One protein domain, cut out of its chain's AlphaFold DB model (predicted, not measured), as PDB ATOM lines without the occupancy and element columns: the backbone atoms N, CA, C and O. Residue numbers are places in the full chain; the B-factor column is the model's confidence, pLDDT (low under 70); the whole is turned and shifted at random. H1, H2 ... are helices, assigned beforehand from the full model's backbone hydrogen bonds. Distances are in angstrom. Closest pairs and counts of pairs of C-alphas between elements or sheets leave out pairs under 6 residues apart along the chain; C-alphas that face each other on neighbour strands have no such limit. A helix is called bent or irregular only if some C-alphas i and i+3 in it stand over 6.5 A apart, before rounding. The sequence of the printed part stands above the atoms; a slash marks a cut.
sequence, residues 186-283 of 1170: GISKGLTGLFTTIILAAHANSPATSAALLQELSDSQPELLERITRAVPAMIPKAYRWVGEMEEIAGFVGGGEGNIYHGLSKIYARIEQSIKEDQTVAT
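AT A GLANCE: This is residues 186 to 283 of the 1170 residues of an uncharacterized protein of Psilocybe cyanescens (UniProt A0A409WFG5). The longest helix, H3, bends sharply: its arm H3b folds with H4 into a helical hairpin at one end, and its arm H3a forms a triangle with H1 and H2 at the other. H1 also packs on H4, and the tail at residues 276 to 283 sticks out. The printed part has 98 residues with four named helices, H1 to H4 in order, and no named strand: all helix. It is compact, with a radius of gyration of the C-alphas of 14.6 A and spans of 41 by 37 by 23 A.

IN THESE COORDINATES: Find C-alpha 222 at (-2.192, 49.605, -36.420), where H3, residues 222 to 253, begins. By its hydrogen bonds it was assigned as one helix, but it is bent: C-alphas 237 and 240 are 7.9 A apart. Arm H3a, residues 222 to 237, is 25.1 A long and irregular, with C-alphas 234 and 237 7.1 A apart; arm H3b, residues 240 to 253, is 20.7 A. H4, residues 259 to 281, runs 31.4 A to C-alpha 281 at (11.419, 14.715, -38.390), with a kink of 26 degrees near residue 275. H1, residues 186 to 205, is 27.6 A, and H2, residues 207 to 220, is 19.8 A.

HOW THE PARTS SIT: H3a and H3b stand at a steep tilt of 63 degrees. Look at C-alphas 243 and 265, 4.6 A apart, the closest of the hairpin H3b and H4, at a shallow tilt of 12 degrees, opposite ways. H1 touches H3a about perpendicular, at 86 degrees, with residues 192 to 196 alone; the closest C-alphas, Thr 192 and Val 232, are 5.8 A apart. H1 touches H4 at a steep tilt of 62 degrees, closest at C-alphas 193 and 264, 5.7 A. H2 touches H1 with residues 209 to 213 alone, closest at C-alphas 210 and 202, 4.8 A, and H3a with residues 214 to 218 alone, closest at C-alphas 217 and 225, 6.0 A. H2 is apart from H3b and H4. Every O i to N i+4 pair is within hydrogen-bond range in H2; the counts are 15 of 16 in H1, 8 of 12 in H3a, 9 of 10 in H3b and 18 of 19 in H4.

THE WHOLE: The C-alphas of Ser 220 and Thr 283, the two farthest apart, are 44.4 A apart. The printed part has no cut, and the three links are tight. Of the printed part the mean pLDDT is 75.4; 25 residues are under 70, among them 273 to 283.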
ATOM      1  N   GLY A 186      -3.189  38.844 -56.446       88.19
ATOM      2  CA  GLY A 186      -1.836  39.393 -56.405       88.19
ATOM      3  C   GLY A 186      -1.668  40.410 -55.283       88.19
ATOM      4  O   GLY A 186      -0.780  40.254 -54.458       88.19
ATOM      5  N   ILE A 187      -2.581  41.373 -55.144       87.75
ATOM      6  CA  ILE A 187      -2.544  42.341 -54.035       87.75
ATOM      7  C   ILE A 187      -2.780  41.648 -52.683       87.75
ATOM      8  O   ILE A 187      -2.004  41.822 -51.743       87.75
ATOM      9  N   SER A 188      -3.856  40.865 -52.544       87.38
ATOM     10  CA  SER A 188      -4.262  40.310 -51.242       87.38
ATOM     11  C   SER A 188      -3.288  39.258 -50.704       87.38
ATOM     12  O   SER A 188      -2.900  39.310 -49.531       87.38
ATOM     13  N   LYS A 189      -2.845  38.332 -51.558       89.38
ATOM     14  CA  LYS A 189      -1.871  37.297 -51.203       89.38
ATOM     15  C   LYS A 189      -0.450  37.827 -51.274       89.38
ATOM     16  O   LYS A 189       0.307  37.576 -50.347       89.38
ATOM     17  N   GLY A 190      -0.111  38.632 -52.281       88.00
ATOM     18  CA  GLY A 190       1.215  39.234 -52.416       88.00
ATOM     19  C   GLY A 190       1.620  40.041 -51.186       88.00
ATOM     20  O   GLY A 190       2.707  39.831 -50.658       88.00
ATOM     21  N   LEU A 191       0.709  40.856 -50.637       90.31
ATOM     22  CA  LEU A 191       0.934  41.522 -49.349       90.31
ATOM     23  C   LEU A 191       1.114  40.516 -48.204       90.31
ATOM     24  O   LEU A 191       2.070  40.632 -47.450       90.31
ATOM     25  N   THR A 192       0.276  39.477 -48.110       87.31
ATOM     26  CA  THR A 192       0.421  38.416 -47.089       87.31
ATOM     27  C   THR A 192       1.797  37.731 -47.161       87.31
ATOM     28  O   THR A 192       2.427  37.480 -46.134       87.31
ATOM     29  N   GLY A 193       2.292  37.446 -48.369       85.75
ATOM     30  CA  GLY A 193       3.613  36.867 -48.612       85.75
ATOM     31  C   GLY A 193       4.754  37.843 -48.319       85.75
ATOM     32  O   GLY A 193       5.740  37.448 -47.698       85.75
ATOM     33  N   LEU A 194       4.607  39.119 -48.687       88.62
ATOM     34  CA  LEU A 194       5.559  40.185 -48.369       88.62
ATOM     35  C   LEU A 194       5.691  40.370 -46.854       88.62
ATOM     36  O   LEU A 194       6.809  40.340 -46.348       88.62
ATOM     37  N   PHE A 195       4.575  40.470 -46.126       86.81
ATOM     38  CA  PHE A 195       4.571  40.543 -44.664       86.81
ATOM     39  C   PHE A 195       5.319  39.352 -44.063       86.81
ATOM     40  O   PHE A 195       6.288  39.537 -43.332       86.81
ATOM     41  N   THR A 196       4.941  38.129 -44.457       82.75
ATOM     42  CA  THR A 196       5.599  36.897 -43.996       82.75
ATOM     43  C   THR A 196       7.109  36.931 -44.267       82.75
ATOM     44  O   THR A 196       7.899  36.589 -43.393       82.75
ATOM     45  N   THR A 197       7.523  37.405 -45.446       84.38
ATOM     46  CA  THR A 197       8.937  37.515 -45.846       84.38
ATOM     47  C   THR A 197       9.703  38.537 -45.007       84.38
ATOM     48  O   THR A 197      10.802  38.239 -44.546       84.38
ATOM     49  N   ILE A 198       9.140  39.728 -44.785       85.88
ATOM     50  CA  ILE A 198       9.794  40.803 -44.026       85.88
ATOM     51  C   ILE A 198       9.876  40.458 -42.537       85.88
ATOM     52  O   ILE A 198      10.902  40.719 -41.919       85.88
ATOM     53  N   ILE A 199       8.865  39.803 -41.963       78.31
ATOM     54  CA  ILE A 199       8.884  39.398 -40.547       78.31
ATOM     55  C   ILE A 199       9.855  38.233 -40.337       78.31
ATOM     56  O   ILE A 199      10.635  38.262 -39.388       78.31
ATOM     57  N   LEU A 200       9.902  37.269 -41.269       72.38
ATOM     58  CA  LEU A 200      10.964  36.260 -41.298       72.38
ATOM     59  C   LEU A 200      12.350  36.902 -41.400       72.38
ATOM     60  O   LEU A 200      13.261  36.463 -40.710       72.38
ATOM     61  N   ALA A 201      12.516  37.947 -42.216       76.38
ATOM     62  CA  ALA A 201      13.779  38.668 -42.360       76.38
ATOM     63  C   ALA A 201      14.125  39.557 -41.147       76.38
ATOM     64  O   ALA A 201      15.302  39.740 -40.851       76.38
ATOM     65  N   ALA A 202      13.143  40.080 -40.413       68.31
ATOM     66  CA  ALA A 202      13.374  40.782 -39.154       68.31
ATOM     67  C   ALA A 202      13.840  39.789 -38.082       68.31
ATOM     68  O   ALA A 202      14.944  39.925 -37.552       68.31
ATOM     69  N   HIS A 203      13.068  38.718 -37.873       69.06
ATOM     70  CA  HIS A 203      13.392  37.635 -36.947       69.06
ATOM     71  C   HIS A 203      14.736  36.954 -37.285       69.06
ATOM     72  O   HIS A 203      15.490  36.582 -36.389       69.06
ATOM     73  N   ALA A 204      15.082  36.851 -38.578       66.00
ATOM     74  CA  ALA A 204      16.370  36.353 -39.068       66.00
ATOM     75  C   ALA A 204      17.585  37.119 -38.532       66.00
ATOM     76  O   ALA A 204      18.652  36.524 -38.386       66.00
ATOM     77  N   ASN A 205      17.439  38.428 -38.306       68.50
ATOM     78  CA  ASN A 205      18.493  39.265 -37.742       68.50
ATOM     79  C   ASN A 205      18.482  39.160 -36.212       68.50
ATOM     80  O   ASN A 205      19.520  38.877 -35.619       68.50
ATOM     81  N   SER A 206      17.312  39.312 -35.583       71.06
ATOM     82  CA  SER A 206      17.057  38.822 -34.223       71.06
ATOM     83  C   SER A 206      15.554  38.809 -33.894       71.06
ATOM     84  O   SER A 206      14.802  39.606 -34.463       71.06
ATOM     85  N   PRO A 207      15.103  38.016 -32.900       61.38
ATOM     86  CA  PRO A 207      13.745  38.121 -32.361       61.38
ATOM     87  C   PRO A 207      13.400  39.536 -31.858       61.38
ATOM     88  O   PRO A 207      12.274  39.998 -32.033       61.38
ATOM     89  N   ALA A 208      14.382  40.264 -31.311       62.44
ATOM     90  CA  ALA A 208      14.226  41.658 -30.887       62.44
ATOM     91  C   ALA A 208      14.049  42.630 -32.073       62.44
ATOM     92  O   ALA A 208      13.374  43.646 -31.947       62.44
ATOM     93  N   THR A 209      14.588  42.306 -33.252       66.69
ATOM     94  CA  THR A 209      14.369  43.075 -34.486       66.69
ATOM     95  C   THR A 209      12.946  42.878 -35.010       66.69
ATOM     96  O   THR A 209      12.332  43.844 -35.459       66.69
ATOM     97  N   SER A 210      12.375  41.670 -34.906       66.44
ATOM     98  CA  SER A 210      10.931  41.484 -35.132       66.44
ATOM     99  C   SER A 210      10.072  42.173 -34.061       66.44
ATOM    100  O   SER A 210       9.020  42.701 -34.408       66.44
ATOM    101  N   ALA A 211      10.539  42.257 -32.807       65.44
ATOM    102  CA  ALA A 211       9.863  43.000 -31.738       65.44
ATOM    103  C   ALA A 211       9.771  44.498 -32.023       65.44
ATOM    104  O   ALA A 211       8.666  45.032 -32.073       65.44
ATOM    105  N   ALA A 212      10.903  45.143 -32.308       74.31
ATOM    106  CA  ALA A 212      10.925  46.542 -32.715       74.31
ATOM    107  C   ALA A 212      10.039  46.788 -33.952       74.31
ATOM    108  O   ALA A 212       9.278  47.746 -33.966       74.31
ATOM    109  N   LEU A 213      10.068  45.893 -34.951       78.12
ATOM    110  CA  LEU A 213       9.242  46.028 -36.156       78.12
ATOM    111  C   LEU A 213       7.734  45.987 -35.862       78.12
ATOM    112  O   LEU A 213       6.997  46.785 -36.434       78.12
ATOM    113  N   LEU A 214       7.248  45.059 -35.031       75.06
ATOM    114  CA  LEU A 214       5.805  44.980 -34.773       75.06
ATOM    115  C   LEU A 214       5.320  45.997 -33.734       75.06
ATOM    116  O   LEU A 214       4.164  46.399 -33.813       75.06
ATOM    117  N   GLN A 215       6.186  46.448 -32.823       71.12
ATOM    118  CA  GLN A 215       5.894  47.596 -31.962       71.12
ATOM    119  C   GLN A 215       5.767  48.874 -32.806       71.12
ATOM    120  O   GLN A 215       4.729  49.525 -32.778       71.12
ATOM    121  N   GLU A 216       6.743  49.150 -33.674       85.38
ATOM    122  CA  GLU A 216       6.695  50.268 -34.627       85.38
ATOM    123  C   GLU A 216       5.455  50.195 -35.537       85.38
ATOM    124  O   GLU A 216       4.834  51.215 -35.823       85.38
ATOM    125  N   LEU A 217       5.032  49.001 -35.972       77.38
ATOM    126  CA  LEU A 217       3.780  48.837 -36.725       77.38
ATOM    127  C   LEU A 217       2.518  49.012 -35.868       77.38
ATOM    128  O   LEU A 217       1.506  49.446 -36.409       77.38
ATOM    129  N   SER A 218       2.554  48.703 -34.570       76.12
ATOM    130  CA  SER A 218       1.454  48.992 -33.638       76.12
ATOM    131  C   SER A 218       1.274  50.500 -33.468       76.12
ATOM    132  O   SER A 218       0.154  51.002 -33.540       76.12
ATOM    133  N   ASP A 219       2.385  51.217 -33.310       70.00
ATOM    134  CA  ASP A 219       2.386  52.638 -32.965       70.00
ATOM    135  C   ASP A 219       2.223  53.545 -34.201       70.00
ATOM    136  O   ASP A 219       1.577  54.589 -34.119       70.00
ATOM    137  N   SER A 220       2.742  53.138 -35.370       87.19
ATOM    138  CA  SER A 220       2.644  53.909 -36.624       87.19
ATOM    139  C   SER A 220       1.500  53.484 -37.556       87.19
ATOM    140  O   SER A 220       0.960  54.324 -38.278       87.19
ATOM    141  N   GLN A 221       1.148  52.192 -37.610       86.12
ATOM    142  CA  GLN A 221       0.282  51.612 -38.653       86.12
ATOM    143  C   GLN A 221      -0.617  50.462 -38.128       86.12
ATOM    144  O   GLN A 221      -0.614  49.363 -38.697       86.12
ATOM    145  N   PRO A 222      -1.436  50.679 -37.079       72.12
ATOM    146  CA  PRO A 222      -2.192  49.605 -36.420       72.12
ATOM    147  C   PRO A 222      -3.162  48.857 -37.354       72.12
ATOM    148  O   PRO A 222      -3.317  47.642 -37.233       72.12
ATOM    149  N   GLU A 223      -3.757  49.527 -38.350       80.62
ATOM    150  CA  GLU A 223      -4.597  48.878 -39.376       80.62
ATOM    151  C   GLU A 223      -3.811  47.871 -40.236       80.62
ATOM    152  O   GLU A 223      -4.330  46.824 -40.643       80.62
ATOM    153  N   LEU A 224      -2.536  48.172 -40.513       80.56
ATOM    154  CA  LEU A 224      -1.642  47.263 -41.219       80.56
ATOM    155  C   LEU A 224      -1.310  46.070 -40.322       80.56
ATOM    156  O   LEU A 224      -1.383  44.935 -40.787       80.56
ATOM    157  N   LEU A 225      -1.035  46.303 -39.036       75.81
ATOM    158  CA  LEU A 225      -0.774  45.238 -38.070       75.81
ATOM    159  C   LEU A 225      -1.976  44.292 -37.910       75.81
ATOM    160  O   LEU A 225      -1.819  43.080 -38.061       75.81
ATOM    161  N   GLU A 226      -3.192  44.816 -37.723       69.50
ATOM    162  CA  GLU A 226      -4.438  44.030 -37.679       69.50
ATOM    163  C   GLU A 226      -4.625  43.186 -38.954       69.50
ATOM    164  O   GLU A 226      -5.006  42.009 -38.907       69.50
ATOM    165  N   ARG A 227      -4.308  43.758 -40.121       74.94
ATOM    166  CA  ARG A 227      -4.346  43.032 -41.393       74.94
ATOM    167  C   ARG A 227      -3.320  41.900 -41.435       74.94
ATOM    168  O   ARG A 227      -3.659  40.825 -41.933       74.94
ATOM    169  N   ILE A 228      -2.101  42.107 -40.939       76.94
ATOM    170  CA  ILE A 228      -1.055  41.077 -40.940       76.94
ATOM    171  C   ILE A 228      -1.421  39.933 -39.982       76.94
ATOM    172  O   ILE A 228      -1.425  38.770 -40.401       76.94
ATOM    173  N   THR A 229      -1.787  40.251 -38.735       70.31
ATOM    174  CA  THR A 229      -2.140  39.259 -37.700       70.31
ATOM    175  C   THR A 229      -3.379  38.439 -38.074       70.31
ATOM    176  O   THR A 229      -3.462  37.259 -37.740       70.31
ATOM    177  N   ARG A 230      -4.306  39.003 -38.863       70.06
ATOM    178  CA  ARG A 230      -5.423  38.257 -39.466       70.06
ATOM    179  C   ARG A 230      -5.013  37.414 -40.678       70.06
ATOM    180  O   ARG A 230      -5.468  36.278 -40.813       70.06
ATOM    181  N   ALA A 231      -4.227  37.966 -41.604       73.00
ATOM    182  CA  ALA A 231      -3.995  37.352 -42.913       73.00
ATOM    183  C   ALA A 231      -2.960  36.220 -42.889       73.00
ATOM    184  O   ALA A 231      -3.176  35.183 -43.522       73.00
ATOM    185  N   VAL A 232      -1.849  36.397 -42.166       78.38
ATOM    186  CA  VAL A 232      -0.725  35.450 -42.207       78.38
ATOM    187  C   VAL A 232      -1.081  34.111 -41.532       78.38
ATOM    188  O   VAL A 232      -0.935  33.083 -42.198       78.38
ATOM    189  N   PRO A 233      -1.656  34.052 -40.311       69.12
ATOM    190  CA  PRO A 233      -2.061  32.777 -39.708       69.12
ATOM    191  C   PRO A 233      -3.146  32.047 -40.513       69.12
ATOM    192  O   PRO A 233      -3.101  30.830 -40.690       69.12
ATOM    193  N   ALA A 234      -4.097  32.793 -41.087       65.56
ATOM    194  CA  ALA A 234      -5.177  32.234 -41.898       65.56
ATOM    195  C   ALA A 234      -4.710  31.650 -43.249       65.56
ATOM    196  O   ALA A 234      -5.492  30.943 -43.901       65.56
ATOM    197  N   MET A 235      -3.475  31.938 -43.675       85.38
ATOM    198  CA  MET A 235      -2.846  31.416 -44.893       85.38
ATOM    199  C   MET A 235      -2.138  30.070 -44.666       85.38
ATOM    200  O   MET A 235      -2.234  29.214 -45.546       85.38
ATOM    201  N   ILE A 236      -1.520  29.833 -43.499       69.19
ATOM    202  CA  ILE A 236      -0.677  28.649 -43.210       69.19
ATOM    203  C   ILE A 236      -1.312  27.315 -43.676       69.19
ATOM    204  O   ILE A 236      -0.715  26.650 -44.526       69.19
ATOM    205  N   PRO A 237      -2.537  26.920 -43.248       59.00
ATOM    206  CA  PRO A 237      -3.143  25.636 -43.643       59.00
ATOM    207  C   PRO A 237      -3.597  25.571 -45.117       59.00
ATOM    208  O   PRO A 237      -4.221  24.596 -45.539       59.00
ATOM    209  N   LYS A 238      -3.345  26.623 -45.905       73.31
ATOM    210  CA  LYS A 238      -3.724  26.770 -47.319       73.31
ATOM    211  C   LYS A 238      -2.516  27.038 -48.224       73.31
ATOM    212  O   LYS A 238      -2.710  27.104 -49.437       73.31
ATOM    213  N   ALA A 239      -1.305  27.170 -47.668       74.25
ATOM    214  CA  ALA A 239      -0.096  27.578 -48.387       74.25
ATOM    215  C   ALA A 239       0.156  26.747 -49.658       74.25
ATOM    216  O   ALA A 239       0.383  27.322 -50.716       74.25
ATOM    217  N   TYR A 240      -0.033  25.424 -49.588       75.06
ATOM    218  CA  TYR A 240       0.098  24.500 -50.726       75.06
ATOM    219  C   TYR A 240      -0.776  24.846 -51.943       75.06
ATOM    220  O   TYR A 240      -0.413  24.563 -53.080       75.06
ATOM    221  N   ARG A 241      -1.941  25.476 -51.733       73.25
ATOM    222  CA  ARG A 241      -2.796  25.960 -52.833       73.25
ATOM    223  C   ARG A 241      -2.269  27.272 -53.402       73.25
ATOM    224  O   ARG A 241      -2.385  27.523 -54.595       73.25
ATOM    225  N   TRP A 242      -1.687  28.104 -52.540       84.88
ATOM    226  CA  TRP A 242      -1.185  29.423 -52.907       84.88
ATOM    227  C   TRP A 242       0.142  29.361 -53.672       84.88
ATOM    228  O   TRP A 242       0.433  30.325 -54.364       84.88
ATOM    229  N   VAL A 243       0.890  28.249 -53.629       83.44
ATOM    230  CA  VAL A 243       2.044  27.984 -54.518       83.44
ATOM    231  C   VAL A 243       1.627  28.123 -55.990       83.44
ATOM    232  O   VAL A 243       2.027  29.077 -56.656       83.44
ATOM    233  N   GLY A 244       0.720  27.259 -56.460       79.19
ATOM    234  CA  GLY A 244       0.228  27.299 -57.843       79.19
ATOM    235  C   GLY A 244      -0.537  28.584 -58.180       79.19
ATOM    236  O   GLY A 244      -0.374  29.134 -59.262       79.19
ATOM    237  N   GLU A 245      -1.313  29.138 -57.239       85.44
ATOM    238  CA  GLU A 245      -1.968  30.436 -57.471       85.44
ATOM    239  C   GLU A 245      -0.964  31.605 -57.578       85.44
ATOM    240  O   GLU A 245      -1.265  32.578 -58.261       85.44
ATOM    241  N   MET A 246       0.223  31.548 -56.951       89.69
ATOM    242  CA  MET A 246       1.283  32.548 -57.176       89.69
ATOM    243  C   MET A 246       1.987  32.350 -58.521       89.69
ATOM    244  O   MET A 246       2.477  33.320 -59.088       89.69
ATOM    245  N   GLU A 247       2.042  31.124 -59.038       87.25
ATOM    246  CA  GLU A 247       2.622  30.820 -60.352       87.25
ATOM    247  C   GLU A 247       1.721  31.307 -61.494       87.25
ATOM    248  O   GLU A 247       2.219  31.947 -62.419       87.25
ATOM    249  N   GLU A 248       0.400  31.138 -61.376       85.19
ATOM    250  CA  GLU A 248      -0.591  31.755 -62.276       85.19
ATOM    251  C   GLU A 248      -0.473  33.293 -62.285       85.19
ATOM    252  O   GLU A 248      -0.454  33.914 -63.349       85.19
ATOM    253  N   ILE A 249      -0.318  33.925 -61.112       88.50
ATOM    254  CA  ILE A 249      -0.152  35.388 -61.001       88.50
ATOM    255  C   ILE A 249       1.210  35.842 -61.547       88.50
ATOM    256  O   ILE A 249       1.285  36.875 -62.210       88.50
ATOM    257  N   ALA A 250       2.283  35.079 -61.324       88.56
ATOM    258  CA  ALA A 250       3.592  35.363 -61.909       88.56
ATOM    259  C   ALA A 250       3.551  35.302 -63.446       88.56
ATOM    260  O   ALA A 250       4.112  36.179 -64.100       88.56
ATOM    261  N   GLY A 251       2.835  34.323 -64.011       87.44
ATOM    262  CA  GLY A 251       2.585  34.214 -65.450       87.44
ATOM    263  C   GLY A 251       1.713  35.345 -66.007       87.44
ATOM    264  O   GLY A 251       1.997  35.846 -67.091       87.44
ATOM    265  N   PHE A 252       0.701  35.796 -65.256       88.19
ATOM    266  CA  PHE A 252      -0.126  36.958 -65.612       88.19
ATOM    267  C   PHE A 252       0.670  38.272 -65.643       88.19
ATOM    268  O   PHE A 252       0.489  39.069 -66.559       88.19
ATOM    269  N   VAL A 253       1.542  38.501 -64.656       88.81
ATOM    270  CA  VAL A 253       2.384  39.709 -64.585       88.81
ATOM    271  C   VAL A 253       3.512  39.661 -65.622       88.81
ATOM    272  O   VAL A 253       3.812  40.675 -66.248       88.81
ATOM    273  N   GLY A 254       4.118  38.489 -65.826       85.44
ATOM    274  CA  GLY A 254       5.200  38.281 -66.787       85.44
ATOM    275  C   GLY A 254       6.476  39.074 -66.474       85.44
ATOM    276  O   GLY A 254       6.684  39.558 -65.361       85.44
ATOM    277  N   GLY A 255       7.351  39.192 -67.475       85.75
ATOM    278  CA  GLY A 255       8.520  40.078 -67.432       85.75
ATOM    279  C   GLY A 255       9.544  39.768 -66.331       85.75
ATOM    280  O   GLY A 255       9.723  38.627 -65.898       85.75
ATOM    281  N   GLY A 256      10.251  40.810 -65.889       81.62
ATOM    282  CA  GLY A 256      11.107  40.754 -64.701       81.62
ATOM    283  C   GLY A 256      10.293  40.850 -63.405       81.62
ATOM    284  O   GLY A 256      10.713  40.357 -62.360       81.62
ATOM    285  N   GLU A 257       9.106  41.434 -63.495       83.94
ATOM    286  CA  GLU A 257       8.197  41.829 -62.428       83.94
ATOM    287  C   GLU A 257       7.505  40.608 -61.793       83.94
ATOM    288  O   GLU A 257       7.388  40.510 -60.569       83.94
ATOM    289  N   GLY A 258       7.153  39.605 -62.605       87.50
ATOM    290  CA  GLY A 258       6.602  38.317 -62.171       87.50
ATOM    291  C   GLY A 258       7.532  37.526 -61.242       87.50
ATOM    292  O   GLY A 258       7.064  36.698 -60.457       87.50
ATOM    293  N   ASN A 259       8.838  37.837 -61.218       89.19
ATOM    294  CA  ASN A 259       9.775  37.242 -60.258       89.19
ATOM    295  C   ASN A 259       9.437  37.570 -58.798       89.19
ATOM    296  O   ASN A 259       9.806  36.792 -57.918       89.19
ATOM    297  N   ILE A 260       8.703  38.658 -58.527       90.12
ATOM    298  CA  ILE A 260       8.164  38.944 -57.188       90.12
ATOM    299  C   ILE A 260       7.243  37.793 -56.762       90.12
ATOM    300  O   ILE A 260       7.436  37.197 -55.703       90.12
ATOM    301  N   TYR A 261       6.298  37.411 -57.622       91.50
ATOM    302  CA  TYR A 261       5.328  36.353 -57.346       91.50
ATOM    303  C   TYR A 261       5.949  34.950 -57.392       91.50
ATOM    304  O   TYR A 261       5.622  34.130 -56.537       91.50
ATOM    305  N   HIS A 262       6.941  34.684 -58.252       89.56
ATOM    306  CA  HIS A 262       7.759  33.465 -58.132       89.56
ATOM    307  C   HIS A 262       8.567  33.418 -56.820       89.56
ATOM    308  O   HIS A 262       8.778  32.342 -56.258       89.56
ATOM    309  N   GLY A 263       9.016  34.568 -56.307       86.50
ATOM    310  CA  GLY A 263       9.619  34.689 -54.981       86.50
ATOM    311  C   GLY A 263       8.635  34.310 -53.876       86.50
ATOM    312  O   GLY A 263       8.964  33.502 -53.009       86.50
ATOM    313  N   LEU A 264       7.400  34.810 -53.948       90.81
ATOM    314  CA  LEU A 264       6.347  34.483 -52.985       90.81
ATOM    315  C   LEU A 264       5.834  33.038 -53.111       90.81
ATOM    316  O   LEU A 264       5.567  32.424 -52.081       90.81
ATOM    317  N   SER A 265       5.791  32.448 -54.315       89.06
ATOM    318  CA  SER A 265       5.553  31.003 -54.495       89.06
ATOM    319  C   SER A 265       6.581  30.190 -53.701       89.06
ATOM    320  O   SER A 265       6.208  29.344 -52.892       89.06
ATOM    321  N   LYS A 266       7.877  30.525 -53.811       87.25
ATOM    322  CA  LYS A 266       8.951  29.867 -53.040       87.25
ATOM    323  C   LYS A 266       8.798  30.050 -51.527       87.25
ATOM    324  O   LYS A 266       9.149  29.140 -50.780       87.25
ATOM    325  N   ILE A 267       8.253  31.178 -51.062       83.81
ATOM    326  CA  ILE A 267       7.901  31.363 -49.646       83.81
ATOM    327  C   ILE A 267       6.748  30.427 -49.256       83.81
ATOM    328  O   ILE A 267       6.891  29.692 -48.285       83.81
ATOM    329  N   TYR A 268       5.652  30.352 -50.019       85.06
ATOM    330  CA  TYR A 268       4.551  29.422 -49.712       85.06
ATOM    331  C   TYR A 268       4.948  27.943 -49.823       85.06
ATOM    332  O   TYR A 268       4.502  27.136 -49.007       85.06
ATOM    333  N   ALA A 269       5.842  27.596 -50.748       81.06
ATOM    334  CA  ALA A 269       6.416  26.261 -50.867       81.06
ATOM    335  C   ALA A 269       7.315  25.934 -49.664       81.06
ATOM    336  O   ALA A 269       7.203  24.847 -49.108       81.06
ATOM    337  N   ARG A 270       8.131  26.888 -49.182       79.12
ATOM    338  CA  ARG A 270       8.892  26.749 -47.924       79.12
ATOM    339  C   ARG A 270       7.967  26.536 -46.723       79.12
ATOM    340  O   ARG A 270       8.287  25.741 -45.850       79.12
ATOM    341  N   ILE A 271       6.828  27.226 -46.684       74.38
ATOM    342  CA  ILE A 271       5.818  27.096 -45.623       74.38
ATOM    343  C   ILE A 271       5.200  25.698 -45.638       74.38
ATOM    344  O   ILE A 271       5.229  25.005 -44.621       74.38
ATOM    345  N   GLU A 272       4.712  25.251 -46.796       72.06
ATOM    346  CA  GLU A 272       4.212  23.886 -46.987       72.06
ATOM    347  C   GLU A 272       5.279  22.837 -46.641       72.06
ATOM    348  O   GLU A 272       4.971  21.835 -45.994       72.06
ATOM    349  N   GLN A 273       6.528  23.070 -47.046       68.19
ATOM    350  CA  GLN A 273       7.645  22.184 -46.757       68.19
ATOM    351  C   GLN A 273       7.936  22.126 -45.256       68.19
ATOM    352  O   GLN A 273       8.003  21.017 -44.748       68.19
ATOM    353  N   SER A 274       7.977  23.246 -44.519       62.88
ATOM    354  CA  SER A 274       8.152  23.206 -43.056       62.88
ATOM    355  C   SER A 274       7.043  22.411 -42.357       62.88
ATOM    356  O   SER A 274       7.334  21.547 -41.539       62.88
ATOM    357  N   ILE A 275       5.782  22.583 -42.780       58.22
ATOM    358  CA  ILE A 275       4.636  21.831 -42.237       58.22
ATOM    359  C   ILE A 275       4.801  20.315 -42.459       58.22
ATOM    360  O   ILE A 275       4.341  19.525 -41.635       58.22
ATOM    361  N   LYS A 276       5.440  19.893 -43.560       47.03
ATOM    362  CA  LYS A 276       5.768  18.483 -43.842       47.03
ATOM    363  C   LYS A 276       7.033  18.023 -43.116       47.03
ATOM    364  O   LYS A 276       7.068  16.897 -42.631       47.03
ATOM    365  N   GLU A 277       8.055  18.868 -43.033       38.81
ATOM    366  CA  GLU A 277       9.328  18.562 -42.382       38.81
ATOM    367  C   GLU A 277       9.114  18.294 -40.892       38.81
ATOM    368  O   GLU A 277       9.509  17.224 -40.434       38.81
ATOM    369  N   ASP A 278       8.349  19.142 -40.196       35.62
ATOM    370  CA  ASP A 278       7.948  18.943 -38.795       35.62
ATOM    371  C   ASP A 278       7.225  17.589 -38.577       35.62
ATOM    372  O   ASP A 278       7.436  16.919 -37.566       35.62
ATOM    373  N   GLN A 279       6.443  17.112 -39.560       32.97
ATOM    374  CA  GLN A 279       5.789  15.787 -39.528       32.97
ATOM    375  C   GLN A 279       6.766  14.622 -39.820       32.97
ATOM    376  O   GLN A 279       6.629  13.524 -39.271       32.97
ATOM    377  N   THR A 280       7.775  14.830 -40.675       31.84
ATOM    378  CA  THR A 280       8.760  13.787 -41.044       31.84
ATOM    379  C   THR A 280       9.926  13.642 -40.066       31.84
ATOM    380  O   THR A 280      10.398  12.520 -39.864       31.84
ATOM    381  N   VAL A 281      10.359  14.729 -39.415       33.66
ATOM    382  CA  VAL A 281      11.419  14.715 -38.390       33.66
ATOM    383  C   VAL A 281      10.997  13.835 -37.218       33.66
ATOM    384  O   VAL A 281      11.760  12.970 -36.794       33.66
ATOM    385  N   ALA A 282       9.747  13.969 -36.772       32.44
ATOM    386  CA  ALA A 282       9.188  13.122 -35.725       32.44
ATOM    387  C   ALA A 282       9.092  11.634 -36.140       32.44
ATOM    388  O   ALA A 282       9.152  10.749 -35.294       32.44
ATOM    389  N   THR A 283       8.994  11.331 -37.440       28.52
ATOM    390  CA  THR A 283       8.795   9.964 -37.959       28.52
ATOM    391  C   THR A 283      10.106   9.174 -38.169       28.52
ATOM    392  O   THR A 283      10.049   7.971 -38.420       28.52
TER     393      THR A 283